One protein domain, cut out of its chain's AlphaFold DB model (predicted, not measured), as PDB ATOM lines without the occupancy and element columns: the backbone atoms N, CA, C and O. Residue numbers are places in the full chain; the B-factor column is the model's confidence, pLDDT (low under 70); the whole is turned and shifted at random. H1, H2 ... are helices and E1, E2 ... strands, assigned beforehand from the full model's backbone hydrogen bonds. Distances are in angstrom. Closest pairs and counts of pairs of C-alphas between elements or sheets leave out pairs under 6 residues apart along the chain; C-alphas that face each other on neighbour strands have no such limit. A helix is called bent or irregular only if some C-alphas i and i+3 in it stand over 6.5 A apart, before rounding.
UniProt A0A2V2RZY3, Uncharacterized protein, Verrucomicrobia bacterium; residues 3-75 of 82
ATOM      1  N   ASN A   3     -39.376  37.034 -13.195       95.25
ATOM      2  CA  ASN A   3     -38.065  36.403 -13.206       95.25
ATOM      3  C   ASN A   3     -38.174  35.064 -12.476       95.25
ATOM      4  O   ASN A   3     -38.581  34.999 -11.313       95.25
ATOM      5  N   GLU A   4     -37.790  34.003 -13.173       93.50
ATOM      6  CA  GLU A   4     -38.031  32.619 -12.767       93.50
ATOM      7  C   GLU A   4     -36.756  31.833 -12.484       93.50
ATOM      8  O   GLU A   4     -36.776  30.607 -12.397       93.50
ATOM      9  N   GLN A   5     -35.629  32.523 -12.294       94.00
ATOM     10  CA  GLN A   5     -34.349  31.880 -11.984       94.00
ATOM     11  C   GLN A   5     -34.390  31.054 -10.687       94.00
ATOM     12  O   GLN A   5     -33.531  30.201 -10.468       94.00
ATOM     13  N   LYS A   6     -35.350  31.335  -9.796       94.94
ATOM     14  CA  LYS A   6     -35.534  30.637  -8.513       94.94
ATOM     15  C   LYS A   6     -36.741  29.702  -8.499       94.94
ATOM     16  O   LYS A   6     -36.687  28.663  -7.851       94.94
ATOM     17  N   CYS A   7     -37.818  30.072  -9.181       96.44
ATOM     18  CA  CYS A   7     -39.052  29.304  -9.263       96.44
ATOM     19  C   CYS A   7     -39.658  29.527 -10.644       96.44
ATOM     20  O   CYS A   7     -39.863  30.674 -11.038       96.44
ATOM     21  N   LEU A   8     -39.982  28.440 -11.339       95.75
ATOM     22  CA  LEU A   8     -40.756  28.507 -12.574       95.75
ATOM     23  C   LEU A   8     -42.192  28.952 -12.276       95.75
ATOM     24  O   LEU A   8     -42.754  28.652 -11.220       95.75
ATOM     25  N   ALA A   9     -42.790  29.656 -13.225       94.12
ATOM     26  CA  ALA A   9     -44.213  29.914 -13.281       94.12
ATOM     27  C   ALA A   9     -44.975  28.590 -13.478       94.12
ATOM     28  O   ALA A   9     -44.409  27.620 -14.001       94.12
ATOM     29  N   PRO A  10     -46.252  28.526 -13.064       93.94
ATOM     30  CA  PRO A  10     -46.999  27.270 -13.033       93.94
ATOM     31  C   PRO A  10     -47.081  26.530 -14.374       93.94
ATOM     32  O   PRO A  10     -46.974  25.306 -14.405       93.94
ATOM     33  N   ASP A  11     -47.234  27.255 -15.479       93.44
ATOM     34  CA  ASP A  11     -47.345  26.696 -16.826       93.44
ATOM     35  C   ASP A  11     -46.020  26.062 -17.288       93.44
ATOM     36  O   ASP A  11     -46.000  24.914 -17.733       93.44
ATOM     37  N   ARG A  12     -44.890  26.754 -17.090       94.12
ATOM     38  CA  ARG A  12     -43.541  26.230 -17.365       94.12
ATOM     39  C   ARG A  12     -43.178  25.057 -16.465       94.12
ATOM     40  O   ARG A  12     -42.623  24.079 -16.959       94.12
ATOM     41  N   GLN A  13     -43.530  25.106 -15.179       92.81
ATOM     42  CA  GLN A  13     -43.308  23.985 -14.259       92.81
ATOM     43  C   GLN A  13     -44.045  22.716 -14.718       92.81
ATOM     44  O   GLN A  13     -43.539  21.610 -14.545       92.81
ATOM     45  N   GLN A  14     -45.226  22.869 -15.320       92.56
ATOM     46  CA  GLN A  14     -46.016  21.766 -15.874       92.56
ATOM     47  C   GLN A  14     -45.620  21.391 -17.310       92.56
ATOM     48  O   GLN A  14     -46.225  20.484 -17.881       92.56
ATOM     49  N   ASN A  15     -44.631  22.072 -17.897       93.00
ATOM     50  CA  ASN A  15     -44.256  21.954 -19.305       93.00
ATOM     51  C   ASN A  15     -45.435  22.201 -20.273       93.00
ATOM     52  O   ASN A  15     -45.586  21.528 -21.291       93.00
ATOM     53  N   LYS A  16     -46.297  23.165 -19.934       94.25
ATOM     54  CA  LYS A  16     -47.472  23.589 -20.710       94.25
ATOM     55  C   LYS A  16     -47.432  25.096 -20.968       94.25
ATOM     56  O   LYS A  16     -48.353  25.824 -20.608       94.25
ATOM     57  N   ILE A  17     -46.324  25.561 -21.538       89.75
ATOM     58  CA  ILE A  17     -46.051  26.989 -21.747       89.75
ATOM     59  C   ILE A  17     -47.220  27.659 -22.474       89.75
ATOM     60  O   ILE A  17     -47.652  27.184 -23.523       89.75
ATOM     61  N   GLY A  18     -47.723  28.759 -21.909       85.19
ATOM     62  CA  GLY A  18     -48.824  29.531 -22.491       85.19
ATOM     63  C   GLY A  18     -50.212  28.905 -22.325       85.19
ATOM     64  O   GLY A  18     -51.181  29.455 -22.840       85.19
ATOM     65  N   SER A  19     -50.334  27.779 -21.613       90.06
ATOM     66  CA  SER A  19     -51.643  27.219 -21.270       90.06
ATOM     67  C   SER A  19     -52.260  27.947 -20.078       90.06
ATOM     68  O   SER A  19     -51.592  28.183 -19.070       90.06
ATOM     69  N   ASP A  20     -53.553  28.239 -20.178       86.81
ATOM     70  CA  ASP A  20     -54.376  28.607 -19.033       86.81
ATOM     71  C   ASP A  20     -55.067  27.348 -18.493       86.81
ATOM     72  O   ASP A  20     -55.803  26.668 -19.212       86.81
ATOM     73  N   ASN A  21     -54.796  27.008 -17.231       90.38
ATOM     74  CA  ASN A  21     -55.427  25.883 -16.539       90.38
ATOM     75  C   ASN A  21     -56.596  26.304 -15.639       90.38
ATOM     76  O   ASN A  21     -57.173  25.448 -14.970       90.38
ATOM     77  N   ASN A  22     -56.964  27.589 -15.648       91.06
ATOM     78  CA  ASN A  22     -58.051  28.171 -14.873       91.06
ATOM     79  C   ASN A  22     -57.910  27.928 -13.357       91.06
ATOM     80  O   ASN A  22     -58.890  27.649 -12.669       91.06
ATOM     81  N   TYR A  23     -56.681  27.965 -12.828       94.31
ATOM     82  CA  TYR A  23     -56.396  27.830 -11.394       94.31
ATOM     83  C   TYR A  23     -56.064  29.188 -10.771       94.31
ATOM     84  O   TYR A  23     -55.512  30.077 -11.417       94.31
ATOM     85  N   GLU A  24     -56.322  29.319  -9.473       95.31
ATOM     86  CA  GLU A  24     -55.905  30.473  -8.684       95.31
ATOM     87  C   GLU A  24     -54.601  30.168  -7.943       95.31
ATOM     88  O   GLU A  24     -54.490  29.166  -7.229       95.31
ATOM     89  N   TYR A  25     -53.618  31.062  -8.070       95.38
ATOM     90  CA  TYR A  25     -52.319  30.939  -7.413       95.38
ATOM     91  C   TYR A  25     -52.015  32.155  -6.544       95.38
ATOM     92  O   TYR A  25     -52.181  33.300  -6.959       95.38
ATOM     93  N   ARG A  26     -51.427  31.912  -5.372       96.44
ATOM     94  CA  ARG A  26     -50.688  32.931  -4.628       96.44
ATOM     95  C   ARG A  26     -49.234  32.927  -5.068       96.44
ATOM     96  O   ARG A  26     -48.530  31.933  -4.872       96.44
ATOM     97  N   LEU A  27     -48.775  34.056  -5.590       96.88
ATOM     98  CA  LEU A  27     -47.369  34.276  -5.913       96.88
ATOM     99  C   LEU A  27     -46.660  34.932  -4.725       96.88
ATOM    100  O   LEU A  27     -47.141  35.911  -4.159       96.88
ATOM    101  N   LYS A  28     -45.503  34.391  -4.344       98.12
ATOM    102  CA  LYS A  28     -44.589  34.983  -3.365       98.12
ATOM    103  C   LYS A  28     -43.303  35.375  -4.076       98.12
ATOM    104  O   LYS A  28     -42.708  34.555  -4.773       98.12
ATOM    105  N   GLY A  29     -42.858  36.603  -3.852       97.50
ATOM    106  CA  GLY A  29     -41.677  37.161  -4.492       97.50
ATOM    107  C   GLY A  29     -41.438  38.602  -4.070       97.50
ATOM    108  O   GLY A  29     -42.026  39.068  -3.093       97.50
ATOM    109  N   TYR A  30     -40.572  39.289  -4.801       98.19
ATOM    110  CA  TYR A  30     -40.259  40.699  -4.585       98.19
ATOM    111  C   TYR A  30     -39.864  41.366  -5.904       98.19
ATOM    112  O   TYR A  30     -39.429  40.702  -6.843       98.19
ATOM    113  N   PHE A  31     -40.000  42.689  -5.975       98.12
ATOM    114  CA  PHE A  31     -39.477  43.458  -7.102       98.12
ATOM    115  C   PHE A  31     -37.976  43.675  -6.927       98.12
ATOM    116  O   PHE A  31     -37.542  44.117  -5.864       98.12
ATOM    117  N   SER A  32     -37.180  43.393  -7.960       97.81
ATOM    118  CA  SER A  32     -35.718  43.566  -7.893       97.81
ATOM    119  C   SER A  32     -35.276  45.034  -7.956       97.81
ATOM    120  O   SER A  32     -34.113  45.342  -7.712       97.81
ATOM    121  N   GLY A  33     -36.190  45.943  -8.315       98.00
ATOM    122  CA  GLY A  33     -35.897  47.343  -8.628       98.00
ATOM    123  C   GLY A  33     -35.470  47.571 -10.082       98.00
ATOM    124  O   GLY A  33     -35.394  48.719 -10.516       98.00
ATOM    125  N   GLN A  34     -35.246  46.505 -10.855       97.88
ATOM    126  CA  GLN A  34     -34.917  46.590 -12.276       97.88
ATOM    127  C   GLN A  34     -36.172  46.622 -13.152       97.88
ATOM    128  O   GLN A  34     -37.272  46.243 -12.733       97.88
ATOM    129  N   LYS A  35     -35.991  47.053 -14.402       97.88
ATOM    130  CA  LYS A  35     -36.980  46.897 -15.470       97.88
ATOM    131  C   LYS A  35     -36.431  45.969 -16.546       97.88
ATOM    132  O   LYS A  35     -35.243  46.002 -16.845       97.88
ATOM    133  N   VAL A  36     -37.316  45.187 -17.148       96.75
ATOM    134  CA  VAL A  36     -36.997  44.223 -18.206       96.75
ATOM    135  C   VAL A  36     -37.915  44.433 -19.395       96.75
ATOM    136  O   VAL A  36     -39.096  44.751 -19.227       96.75
ATOM    137  N   TYR A  37     -37.338  44.265 -20.579       96.19
ATOM    138  CA  TYR A  37     -38.054  44.306 -21.842       96.19
ATOM    139  C   TYR A  37     -38.972  43.083 -21.972       96.19
ATOM    140  O   TYR A  37     -38.537  41.955 -21.746       96.19
ATOM    141  N   GLU A  38     -40.234  43.316 -22.318       94.62
ATOM    142  CA  GLU A  38     -41.254  42.299 -22.562       94.62
ATOM    143  C   GLU A  38     -41.660  42.366 -24.048       94.62
ATOM    144  O   GLU A  38     -42.232  43.374 -24.479       94.62
ATOM    145  N   PRO A  39     -41.314  41.345 -24.855       92.50
ATOM    146  CA  PRO A  39     -41.517  41.387 -26.301       92.50
ATOM    147  C   PRO A  39     -42.979  41.402 -26.762       92.50
ATOM    148  O   PRO A  39     -43.243  41.945 -27.832       92.50
ATOM    149  N   ALA A  40     -43.920  40.810 -26.018       88.69
ATOM    150  CA  ALA A  40     -45.309  40.684 -26.464       88.69
ATOM    151  C   ALA A  40     -46.040  42.033 -26.511       88.69
ATOM    152  O   ALA A  40     -46.916  42.220 -27.353       88.69
ATOM    153  N   SER A  41     -45.664  42.986 -25.654       93.44
ATOM    154  CA  SER A  41     -46.198  44.350 -25.669       93.44
ATOM    155  C   SER A  41     -45.209  45.415 -26.150       93.44
ATOM    156  O   SER A  41     -45.590  46.581 -26.255       93.44
ATOM    157  N   ASN A  42     -43.955  45.042 -26.443       95.12
ATOM    158  CA  ASN A  42     -42.869  45.971 -26.772       95.12
ATOM    159  C   ASN A  42     -42.657  47.042 -25.674       95.12
ATOM    160  O   ASN A  42     -42.496  48.234 -25.944       95.12
ATOM    161  N   GLY A  43     -42.698  46.617 -24.407       96.81
ATOM    162  CA  GLY A  43     -42.634  47.500 -23.240       96.81
ATOM    163  C   GLY A  43     -41.547  47.118 -22.236       96.81
ATOM    164  O   GLY A  43     -41.003  46.019 -22.266       96.81
ATOM    165  N   PHE A  44     -41.244  48.024 -21.300       97.69
ATOM    166  CA  PHE A  44     -40.374  47.746 -20.151       97.69
ATOM    167  C   PHE A  44     -41.183  47.733 -18.856       97.69
ATOM    168  O   PHE A  44     -41.803  48.736 -18.495       97.69
ATOM    169  N   TYR A  45     -41.112  46.633 -18.109       97.19
ATOM    170  CA  TYR A  45     -41.882  46.441 -16.879       97.19
ATOM    171  C   TYR A  45     -40.978  46.154 -15.685       97.19
ATOM    172  O   TYR A  45     -39.922  45.544 -15.868       97.19
ATOM    173  N   PRO A  46     -41.397  46.512 -14.456       98.06
ATOM    174  CA  PRO A  46     -40.712  46.084 -13.243       98.06
ATOM    175  C   PRO A  46     -40.500  44.567 -13.225       98.06
ATOM    176  O   PRO A  46     -41.415  43.791 -13.527       98.06
ATOM    177  N   GLU A  47     -39.290  44.143 -12.888       97.88
ATOM    178  CA  GLU A  47     -38.950  42.734 -12.732       97.88
ATOM    179  C   GLU A  47     -39.418  42.225 -11.362       97.88
ATOM    180  O   GLU A  47     -39.058  42.780 -10.322       97.88
ATOM    181  N   PHE A  48     -40.213  41.157 -11.362       97.88
ATOM    182  CA  PHE A  48     -40.682  40.480 -10.158       97.88
ATOM    183  C   PHE A  48     -39.995  39.122 -10.032       97.88
ATOM    184  O   PHE A  48     -40.246  38.225 -10.834       97.88
ATOM    185  N   VAL A  49     -39.145  38.957  -9.022       97.81
ATOM    186  CA  VAL A  49     -38.446  37.700  -8.735       97.81
ATOM    187  C   VAL A  49     -39.409  36.737  -8.051       97.81
ATOM    188  O   VAL A  49     -39.806  36.954  -6.903       97.81
ATOM    189  N   LEU A  50     -39.785  35.665  -8.749       98.00
ATOM    190  CA  LEU A  50     -40.693  34.648  -8.233       98.00
ATOM    191  C   LEU A  50     -39.938  33.672  -7.321       98.00
ATOM    192  O   LEU A  50     -38.985  33.017  -7.736       98.00
ATOM    193  N   LEU A  51     -40.392  33.552  -6.073       97.75
ATOM    194  CA  LEU A  51     -39.833  32.622  -5.085       97.75
ATOM    195  C   LEU A  51     -40.720  31.397  -4.864       97.75
ATOM    196  O   LEU A  51     -40.215  30.334  -4.510       97.75
ATOM    197  N   LYS A  52     -42.041  31.544  -5.010       97.62
ATOM    198  CA  LYS A  52     -42.997  30.441  -4.875       97.62
ATOM    199  C   LYS A  52     -44.316  30.772  -5.566       97.62
ATOM    200  O   LYS A  52     -44.841  31.866  -5.373       97.62
ATOM    201  N   ALA A  53     -44.898  29.796  -6.254       96.56
ATOM    202  CA  ALA A  53     -46.306  29.791  -6.637       96.56
ATOM    203  C   ALA A  53     -47.041  28.714  -5.824       96.56
ATOM    204  O   ALA A  53     -46.596  27.572  -5.754       96.56
ATOM    205  N   THR A  54     -48.131  29.078  -5.148       96.81
ATOM    206  CA  THR A  54     -48.941  28.144  -4.346       96.81
ATOM    207  C   THR A  54     -50.355  28.113  -4.901       96.81
ATOM    208  O   THR A  54     -50.976  29.167  -4.980       96.81
ATOM    209  N   VAL A  55     -50.858  26.933  -5.266       96.12
ATOM    210  CA  VAL A  55     -52.258  26.764  -5.688       96.12
ATOM    211  C   VAL A  55     -53.165  27.084  -4.502       96.12
ATOM    212  O   VAL A  55     -52.985  26.522  -3.422       96.12
ATOM    213  N   LEU A  56     -54.113  27.995  -4.700       96.81
ATOM    214  CA  LEU A  56     -55.182  28.287  -3.746       96.81
ATOM    215  C   LEU A  56     -56.464  27.535  -4.110       96.81
ATOM    216  O   LEU A  56     -57.125  27.000  -3.226       96.81
ATOM    217  N   SER A  57     -56.787  27.471  -5.404       96.31
ATOM    218  CA  SER A  57     -57.967  26.778  -5.918       96.31
ATOM    219  C   SER A  57     -57.712  26.226  -7.317       96.31
ATOM    220  O   SER A  57     -57.105  26.891  -8.155       96.31
ATOM    221  N   THR A  58     -58.209  25.019  -7.582       95.50
ATOM    222  CA  THR A  58     -58.247  24.408  -8.924       95.50
ATOM    223  C   THR A  58     -59.603  24.588  -9.613       95.50
ATOM    224  O   THR A  58     -59.826  24.064 -10.701       95.50
ATOM    225  N   SER A  59     -60.530  25.284  -8.953       94.62
ATOM    226  CA  SER A  59     -61.872  25.610  -9.436       94.62
ATOM    227  C   SER A  59     -62.298  26.973  -8.864       94.62
ATOM    228  O   SER A  59     -63.191  27.033  -8.011       94.62
ATOM    229  N   PRO A  60     -61.596  28.065  -9.221       92.62
ATOM    230  CA  PRO A  60     -61.915  29.396  -8.727       92.62
ATOM    231  C   PRO A  60     -63.262  29.875  -9.266       92.62
ATOM    232  O   PRO A  60     -63.733  29.441 -10.322       92.62
ATOM    233  N   THR A  61     -63.880  30.801  -8.538       89.44
ATOM    234  CA  THR A  61     -65.048  31.521  -9.044       89.44
ATOM    235  C   THR A  61     -64.653  32.310 -10.289       89.44
ATOM    236  O   THR A  61     -63.535  32.810 -10.399       89.44
ATOM    237  N   ASN A  62     -65.583  32.425 -11.231       86.19
ATOM    238  CA  ASN A  62     -65.380  33.200 -12.443       86.19
ATOM    239  C   ASN A  62     -65.044  34.676 -12.133       86.19
ATOM    240  O   ASN A  62     -65.651  35.273 -11.246       86.19
ATOM    241  N   ILE A  63     -64.101  35.246 -12.890       84.75
ATOM    242  CA  ILE A  63     -63.678  36.651 -12.799       84.75
ATOM    243  C   ILE A  63     -64.527  37.600 -13.652       84.75
ATOM    244  O   ILE A  63     -64.439  38.813 -13.473       84.75
ATOM    245  N   TYR A  64     -65.320  37.070 -14.589       85.06
ATOM    246  CA  TYR A  64     -66.180  37.894 -15.431       85.06
ATOM    247  C   TYR A  64     -67.311  38.528 -14.628       85.06
ATOM    248  O   TYR A  64     -67.912  37.895 -13.755       85.06
ATOM    249  N   GLN A  65     -67.616  39.777 -14.966       84.62
ATOM    250  CA  GLN A  65     -68.669  40.542 -14.312       84.62
ATOM    251  C   GLN A  65     -70.054  40.102 -14.802       84.62
ATOM    252  O   GLN A  65     -71.007  40.078 -14.020       84.62
ATOM    253  N   TYR A  66     -70.157  39.716 -16.076       84.62
ATOM    254  CA  TYR A  66     -71.393  39.287 -16.721       84.62
ATOM    255  C   TYR A  66     -71.322  37.803 -17.098       84.62
ATOM    256  O   TYR A  66     -70.276  37.271 -17.476       84.62
ATOM    257  N   LYS A  67     -72.451  37.092 -16.996       83.62
ATOM    258  CA  LYS A  67     -72.500  35.642 -17.274       83.62
ATOM    259  C   LYS A  67     -72.275  35.344 -18.753       83.62
ATOM    260  O   LYS A  67     -71.737  34.298 -19.092       83.62
ATOM    261  N   GLU A  68     -72.670  36.266 -19.613       84.75
ATOM    262  CA  GLU A  68     -72.545  36.217 -21.063       84.75
ATOM    263  C   GLU A  68     -71.077  36.123 -21.487       84.75
ATOM    264  O   GLU A  68     -70.763  35.428 -22.447       84.75
ATOM    265  N   GLU A  69     -70.151  36.704 -20.718       81.75
ATOM    266  CA  GLU A  69     -68.707  36.613 -20.963       81.75
ATOM    267  C   GLU A  69     -68.156  35.191 -20.756       81.75
ATOM    268  O   GLU A  69     -67.036  34.890 -21.167       81.75
ATOM    269  N   LEU A  70     -68.919  34.261 -20.174       81.56
ATOM    270  CA  LEU A  70     -68.563  32.837 -20.193       81.56
ATOM    271  C   LEU A  70     -68.715  32.217 -21.584       81.56
ATOM    272  O   LEU A  70     -68.084  31.199 -21.864       81.56
ATOM    273  N   ILE A  71     -69.524  32.822 -22.451       83.44
ATOM    274  CA  ILE A  71     -69.784  32.354 -23.807       83.44
ATOM    275  C   ILE A  71     -68.735  32.994 -24.731       83.44
ATOM    276  O   ILE A  71     -68.745  34.214 -24.906       83.44
ATOM    277  N   PRO A  72     -67.839  32.216 -25.374       77.62
ATOM    278  CA  PRO A  72     -66.748  32.774 -26.178       77.62
ATOM    279  C   PRO A  72     -67.199  33.762 -27.266       77.62
ATOM    280  O   PRO A  72     -66.506  34.742 -27.521       77.62
ATOM    281  N   GLY A  73     -68.379  33.550 -27.859       77.94
ATOM    282  CA  GLY A  73     -68.938  34.431 -28.893       77.94
ATOM    283  C   GLY A  73     -69.289  35.846 -28.417       77.94
ATOM    284  O   GLY A  73     -69.308  36.759 -29.234       77.94
ATOM    285  N   TYR A  74     -69.509  36.052 -27.114       73.69
ATOM    286  CA  TYR A  74     -69.774  37.375 -26.533       73.69
ATOM    287  C   TYR A  74     -68.491  38.143 -26.178       73.69
ATOM    288  O   TYR A  74     -68.553  39.341 -25.924       73.69
ATOM    289  N   ARG A  75     -67.319  37.483 -26.181       67.19
ATOM    290  CA  ARG A  75     -66.010  38.113 -25.897       67.19
ATOM    291  C   ARG A  75     -65.420  38.858 -27.094       67.19
ATOM    292  O   ARG A  75     -64.377  39.496 -26.961       67.19
TER     293      ARG A  75
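AT A GLANCE: This is residues 3 to 75 of the 82 residues of an uncharacterized protein of Verrucomicrobia bacterium (UniProt A0A2V2RZY3). A long two-stranded hairpin, E1 and E2, is sharply bent, with short H1 near E2; beyond E2 an arm ends in two tiny helices, H2 and H3, and its residues 63 to 69 stick out. The 73 printed residues run H1, E1, E2, H2, H3, class mixed, with an antiparallel sheet E1 - E2. The whole is loose, radius of gyration of the C-alphas 15.1 A, spanning 40 by 28 by 23 A.

IN THESE COORDINATES: H1 is residues 10 to 13, from C-alpha 10 at (-46.999, 27.270, -13.033). E1, residues 24 to 38, measures 23.4 A and bends by 117 degrees at residue 34. E2, residues 43 to 57, measures 31.1 A and bends by 84 degrees at residue 51. H2 is residues 67 to 70; H3, residues 72 to 75, ends at C-alpha 75, (-66.010, 38.113, -25.897).

HOW THE PARTS SIT: Hairpin E1 and E2 is antiparallel at 166 degrees, with N 26 and O 54 2.8 A apart, within hydrogen-bond range. The closest C-alphas of H1 and E2, Pro 10 and Ala 53, are 6.9 A apart. H2 and H3 are close but not clearly touching, closest C-alphas Glu 69 and Arg 75, 5.8 A. H1 and H2 are apart. The helices are too short for O i to N i+4 pairs; the one O i to N i+3 pair is within range in H2 and H3, not in H1.

THE WHOLE: The C-alphas farthest apart, Gly 33 and Gly 73, are 40.9 A apart. The printed part has no cut and no long link. Residue 75 is under pLDDT 70.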